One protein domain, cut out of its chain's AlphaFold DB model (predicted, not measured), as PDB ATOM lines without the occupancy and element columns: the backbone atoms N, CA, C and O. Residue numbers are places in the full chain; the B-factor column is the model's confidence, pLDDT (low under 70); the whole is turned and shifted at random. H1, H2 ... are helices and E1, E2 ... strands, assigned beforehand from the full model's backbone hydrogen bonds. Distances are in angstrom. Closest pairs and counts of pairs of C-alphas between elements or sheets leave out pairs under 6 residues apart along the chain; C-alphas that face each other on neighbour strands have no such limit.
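What this domain is: This is residues 64 to 105 of the 246 residues of an uncharacterized protein of Paramuricea clavata (UniProt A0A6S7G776). A small head, made of a short two-strand hairpin, E1 and E2, with the helix H1 packed on it, runs on through a tight link into one longer helix, H2. Residues 95 to 105 of H2 stick out as a free arm; with this arm the printed part spans 43 A along its longest axis, and the body without it spans 29 A. The printed part has 42 residues with two named strands and two named helices, in the order E1, E2, H1, H2 along the chain; the sheet has the order E1 - E2 and is antiparallel, and the class is mostly helix. The whole is loose, with a radius of gyration of the C-alphas of 12.6 A, and the C-alphas span 43 by 14 by 13 A.

How they stand to each other: The sheet is the hairpin of E1, residues 66 to 68, and E2, residues 74 to 76, which are antiparallel with 141 degrees between their directions. The C-alphas of residues 68 and 74 face each other at 4.5 A. N 67 and O 75 are 3.0 A apart and N 75 and O 67 are 2.8 A apart, both within hydrogen-bond range. H1, residues 77 to 85, has 5 pairs of C-alphas within 8 A of E1, the closest being those of Val 66 and Gly 77 at 5.5 A. Between H1 and E2 the closest C-alphas are those of Cys 75 and Leu 81, at 5.3 A. H2, residues 89 to 105, is close to H1 but not clearly touching it, and their closest C-alphas, those of Gln 85 and Leu 91, are 6.7 A apart. H1 and H2 run the same way at a steep tilt of 62 degrees. H2 is apart from E1 and from E2. In H1 and H2 every O i to N i+4 pair is within hydrogen-bond range.

Where its parts are: E1 begins at C-alpha 66 at (-54.095, 2.148, -23.324) and is 6.8 A long from first to last C-alpha. E2 is 7.0 A long. H1 follows E2 with no residue between them and is 12.4 A long, ending at C-alpha 85 at (-42.726, 3.531, -13.911). H2 is 24.2 A long, from Gln 89 to C-alpha 105 at (-17.876, 11.676, -19.703).

The domain as a whole: The two C-alphas farthest apart are those of Arg 64 and Gln 105, at 42.7 A. Without residues 95 to 105, which stand free, the body of 31 residues spans 29 by 14 by 9 A. The printed part has no cut, and the links E1 to E2, E2 to H1 and H1 to H2 are tight. The mean pLDDT of the printed part is 80.5, and residue 64 and residues 97 to 105 are under 70.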
ATOM      1  N   ARG A  64     -60.534   4.034 -24.113       59.12
ATOM      2  CA  ARG A  64     -59.656   3.732 -22.981       59.12
ATOM      3  C   ARG A  64     -58.233   3.908 -23.508       59.12
ATOM      4  O   ARG A  64     -57.789   3.074 -24.287       59.12
ATOM      5  N   THR A  65     -57.554   4.998 -23.152       70.00
ATOM      6  CA  THR A  65     -56.196   5.266 -23.634       70.00
ATOM      7  C   THR A  65     -55.265   4.266 -22.975       70.00
ATOM      8  O   THR A  65     -54.838   4.390 -21.826       70.00
ATOM      9  N   VAL A  66     -55.049   3.173 -23.686       79.06
ATOM     10  CA  VAL A  66     -54.095   2.148 -23.324       79.06
ATOM     11  C   VAL A  66     -52.718   2.701 -23.679       79.06
ATOM     12  O   VAL A  66     -52.479   3.066 -24.824       79.06
ATOM     13  N   ILE A  67     -51.835   2.820 -22.690       88.00
ATOM     14  CA  ILE A  67     -50.506   3.419 -22.866       88.00
ATOM     15  C   ILE A  67     -49.460   2.373 -22.511       88.00
ATOM     16  O   ILE A  67     -49.555   1.726 -21.470       88.00
ATOM     17  N   LYS A  68     -48.469   2.188 -23.380       90.94
ATOM     18  CA  LYS A  68     -47.410   1.192 -23.216       90.94
ATOM     19  C   LYS A  68     -46.182   1.838 -22.569       90.94
ATOM     20  O   LYS A  68     -45.783   2.932 -22.947       90.94
ATOM     21  N   CYS A  69     -45.610   1.177 -21.570       88.94
ATOM     22  CA  CYS A  69     -44.322   1.558 -20.994       88.94
ATOM     23  C   CYS A  69     -43.170   1.088 -21.897       88.94
ATOM     24  O   CYS A  69     -43.351   0.157 -22.680       88.94
ATOM     25  N   CYS A  70     -41.981   1.683 -21.759       85.62
ATOM     26  CA  CYS A  70     -40.770   1.284 -22.485       85.62
ATOM     27  C   CYS A  70     -40.380  -0.188 -22.258       85.62
ATOM     28  O   CYS A  70     -39.887  -0.830 -23.174       85.62
ATOM     29  N   CYS A  71     -40.712  -0.773 -21.102       86.00
ATOM     30  CA  CYS A  71     -40.547  -2.214 -20.851       86.00
ATOM     31  C   CYS A  71     -41.532  -3.112 -21.621       86.00
ATOM     32  O   CYS A  71     -41.546  -4.326 -21.445       86.00
ATOM     33  N   GLY A  72     -42.451  -2.522 -22.385       86.38
ATOM     34  CA  GLY A  72     -43.492  -3.224 -23.118       86.38
ATOM     35  C   GLY A  72     -44.806  -3.432 -22.360       86.38
ATOM     36  O   GLY A  72     -45.800  -3.821 -22.976       86.38
ATOM     37  N   LYS A  73     -44.864  -3.129 -21.056       87.31
ATOM     38  CA  LYS A  73     -46.070  -3.336 -20.244       87.31
ATOM     39  C   LYS A  73     -47.175  -2.350 -20.601       87.31
ATOM     40  O   LYS A  73     -46.991  -1.133 -20.614       87.31
ATOM     41  N   VAL A  74     -48.361  -2.897 -20.822       91.00
ATOM     42  CA  VAL A  74     -49.558  -2.146 -21.178       91.00
ATOM     43  C   VAL A  74     -50.262  -1.631 -19.920       91.00
ATOM     44  O   VAL A  74     -50.617  -2.398 -19.026       91.00
ATOM     45  N   CYS A  75     -50.465  -0.318 -19.845       89.69
ATOM     46  CA  CYS A  75     -51.012   0.378 -18.688       89.69
ATOM     47  C   CYS A  75     -52.356   1.044 -19.011       89.69
ATOM     48  O   CYS A  75     -52.581   1.561 -20.107       89.69
ATOM     49  N   LYS A  76     -53.259   1.069 -18.023       87.25
ATOM     50  CA  LYS A  76     -54.552   1.758 -18.124       87.25
ATOM     51  C   LYS A  76     -54.353   3.262 -17.894       87.25
ATOM     52  O   LYS A  76     -54.389   3.732 -16.754       87.25
ATOM     53  N   GLY A  77     -54.112   3.995 -18.978       86.81
ATOM     54  CA  GLY A  77     -53.911   5.443 -18.984       86.81
ATOM     55  C   GLY A  77     -52.653   5.923 -18.256       86.81
ATOM     56  O   GLY A  77     -51.863   5.150 -17.707       86.81
ATOM     57  N   ASN A  78     -52.499   7.249 -18.205       86.50
ATOM     58  CA  ASN A  78     -51.333   7.922 -17.622       86.50
ATOM     59  C   ASN A  78     -51.104   7.576 -16.144       86.50
ATOM     60  O   ASN A  78     -49.963   7.481 -15.694       86.50
ATOM     61  N   ARG A  79     -52.179   7.367 -15.371       87.69
ATOM     62  CA  ARG A  79     -52.071   6.992 -13.953       87.69
ATOM     63  C   ARG A  79     -51.468   5.597 -13.785       87.69
ATOM     64  O   ARG A  79     -50.599   5.423 -12.936       87.69
ATOM     65  N   GLY A  80     -51.905   4.633 -14.600       89.12
ATOM     66  CA  GLY A  80     -51.341   3.284 -14.607       89.12
ATOM     67  C   GLY A  80     -49.875   3.290 -15.031       89.12
ATOM     68  O   GLY A  80     -49.056   2.643 -14.383       89.12
ATOM     69  N   LEU A  81     -49.533   4.088 -16.050       90.25
ATOM     70  CA  LEU A  81     -48.151   4.243 -16.499       90.25
ATOM     71  C   LEU A  81     -47.265   4.809 -15.382       90.25
ATOM     72  O   LEU A  81     -46.276   4.179 -15.026       90.25
ATOM     73  N   LYS A  82     -47.650   5.931 -14.758       89.62
ATOM     74  CA  LYS A  82     -46.878   6.536 -13.655       89.62
ATOM     75  C   LYS A  82     -46.716   5.614 -12.450       89.62
ATOM     76  O   LYS A  82     -45.706   5.686 -11.757       89.62
ATOM     77  N   MET A  83     -47.715   4.781 -12.161       91.12
ATOM     78  CA  MET A  83     -47.619   3.791 -11.089       91.12
ATOM     79  C   MET A  83     -46.603   2.705 -11.440       91.12
ATOM     80  O   MET A  83     -45.774   2.354 -10.610       91.12
ATOM     81  N   HIS A  84     -46.642   2.214 -12.678       93.19
ATOM     82  CA  HIS A  84     -45.721   1.194 -13.148       93.19
ATOM     83  C   HIS A  84     -44.277   1.702 -13.281       93.19
ATOM     84  O   HIS A  84     -43.364   0.986 -12.890       93.19
ATOM     85  N   GLN A  85     -44.060   2.931 -13.760       91.06
ATOM     86  CA  GLN A  85     -42.726   3.531 -13.911       91.06
ATOM     87  C   GLN A  85     -41.916   3.515 -12.606       91.06
ATOM     88  O   GLN A  85     -40.711   3.317 -12.642       91.06
ATOM     89  N   ARG A  86     -42.575   3.634 -11.445       89.75
ATOM     90  CA  ARG A  86     -41.911   3.587 -10.129       89.75
ATOM     91  C   ARG A  86     -41.256   2.237  -9.826       89.75
ATOM     92  O   ARG A  86     -40.292   2.200  -9.072       89.75
ATOM     93  N   SER A  87     -41.772   1.150 -10.393       88.81
ATOM     94  CA  SER A  87     -41.279  -0.218 -10.188       88.81
ATOM     95  C   SER A  87     -40.759  -0.873 -11.470       88.81
ATOM     96  O   SER A  87     -40.523  -2.078 -11.504       88.81
ATOM     97  N   CYS A  88     -40.607  -0.104 -12.549       90.62
ATOM     98  CA  CYS A  88     -40.191  -0.625 -13.841       90.62
ATOM     99  C   CYS A  88     -38.667  -0.769 -13.891       90.62
ATOM    100  O   CYS A  88     -37.964   0.227 -14.022       90.62
ATOM    101  N   GLN A  89     -38.162  -2.002 -13.811       87.31
ATOM    102  CA  GLN A  89     -36.721  -2.282 -13.823       87.31
ATOM    103  C   GLN A  89     -36.028  -1.804 -15.104       87.31
ATOM    104  O   GLN A  89     -34.937  -1.265 -15.019       87.31
ATOM    105  N   VAL A  90     -36.683  -1.914 -16.266       84.62
ATOM    106  CA  VAL A  90     -36.137  -1.413 -17.543       84.62
ATOM    107  C   VAL A  90     -35.951   0.103 -17.505       84.62
ATOM    108  O   VAL A  90     -34.932   0.611 -17.946       84.62
ATOM    109  N   LEU A  91     -36.919   0.838 -16.947       83.81
ATOM    110  CA  LEU A  91     -36.810   2.291 -16.822       83.81
ATOM    111  C   LEU A  91     -35.721   2.695 -15.819       83.81
ATOM    112  O   LEU A  91     -35.012   3.664 -16.054       83.81
ATOM    113  N   HIS A  92     -35.593   1.960 -14.711       83.50
ATOM    114  CA  HIS A  92     -34.514   2.174 -13.743       83.50
ATOM    115  C   HIS A  92     -33.138   1.870 -14.345       83.50
ATOM    116  O   HIS A  92     -32.224   2.653 -14.140       83.50
ATOM    117  N   GLY A  93     -33.011   0.798 -15.133       80.50
ATOM    118  CA  GLY A  93     -31.781   0.456 -15.854       80.50
ATOM    119  C   GLY A  93     -31.352   1.560 -16.816       80.50
ATOM    120  O   GLY A  93     -30.244   2.059 -16.695       80.50
ATOM    121  N   LEU A  94     -32.269   2.034 -17.667       75.81
ATOM    122  CA  LEU A  94     -31.991   3.135 -18.597       75.81
ATOM    123  C   LEU A  94     -31.580   4.425 -17.873       75.81
ATOM    124  O   LEU A  94     -30.651   5.099 -18.296       75.81
ATOM    125  N   ASN A  95     -32.254   4.778 -16.776       74.69
ATOM    126  CA  ASN A  95     -31.879   5.965 -16.003       74.69
ATOM    127  C   ASN A  95     -30.503   5.818 -15.342       74.69
ATOM    128  O   ASN A  95     -29.781   6.803 -15.244       74.69
ATOM    129  N   ASN A  96     -30.152   4.616 -14.883       72.19
ATOM    130  CA  ASN A  96     -28.848   4.351 -14.285       72.19
ATOM    131  C   ASN A  96     -27.733   4.380 -15.336       72.19
ATOM    132  O   ASN A  96     -26.684   4.941 -15.057       72.19
ATOM    133  N   GLU A  97     -27.970   3.834 -16.531       68.50
ATOM    134  CA  GLU A  97     -27.046   3.926 -17.673       68.50
ATOM    135  C   GLU A  97     -26.830   5.387 -18.086       68.50
ATOM    136  O   GLU A  97     -25.697   5.829 -18.189       68.50
ATOM    137  N   LEU A  98     -27.897   6.189 -18.176       65.88
ATOM    138  CA  LEU A  98     -27.790   7.634 -18.420       65.88
ATOM    139  C   LEU A  98     -26.992   8.377 -17.334       65.88
ATOM    140  O   LEU A  98     -26.298   9.341 -17.647       65.88
ATOM    141  N   CYS A  99     -27.104   7.969 -16.067       62.84
ATOM    142  CA  CYS A  99     -26.275   8.527 -14.997       62.84
ATOM    143  C   CYS A  99     -24.810   8.083 -15.122       62.84
ATOM    144  O   CYS A  99     -23.927   8.915 -14.952       62.84
ATOM    145  N   ALA A 100     -24.555   6.816 -15.449       64.75
ATOM    146  CA  ALA A 100     -23.206   6.285 -15.622       64.75
ATOM    147  C   ALA A 100     -22.488   6.915 -16.828       64.75
ATOM    148  O   ALA A 100     -21.345   7.332 -16.694       64.75
ATOM    149  N   ASP A 101     -23.175   7.095 -17.961       63.12
ATOM    150  CA  ASP A 101     -22.626   7.753 -19.157       63.12
ATOM    151  C   ASP A 101     -22.245   9.220 -18.884       63.12
ATOM    152  O   ASP A 101     -21.288   9.745 -19.455       63.12
ATOM    153  N   LEU A 102     -22.993   9.900 -18.006       62.78
ATOM    154  CA  LEU A 102     -22.664  11.253 -17.550       62.78
ATOM    155  C   LEU A 102     -21.450  11.263 -16.615       62.78
ATOM    156  O   LEU A 102     -20.666  12.205 -16.665       62.78
ATOM    157  N   GLU A 103     -21.289  10.240 -15.774       66.19
ATOM    158  CA  GLU A 103     -20.131  10.089 -14.885       66.19
ATOM    159  C   GLU A 103     -18.853   9.719 -15.663       66.19
ATOM    160  O   GLU A 103     -17.785  10.255 -15.372       66.19
ATOM    161  N   GLU A 104     -18.952   8.884 -16.700       63.97
ATOM    162  CA  GLU A 104     -17.818   8.466 -17.538       63.97
ATOM    163  C   GLU A 104     -17.331   9.602 -18.461       63.97
ATOM    164  O   GLU A 104     -16.128   9.819 -18.604       63.97
ATOM    165  N   GLN A 105     -18.240  10.448 -18.969       57.56
ATOM    166  CA  GLN A 105     -17.876  11.676 -19.703       57.56
ATOM    167  C   GLN A 105     -17.159  12.731 -18.842       57.56
ATOM    168  O   GLN A 105     -16.528  13.636 -19.389       57.56
TER     169      GLN A 105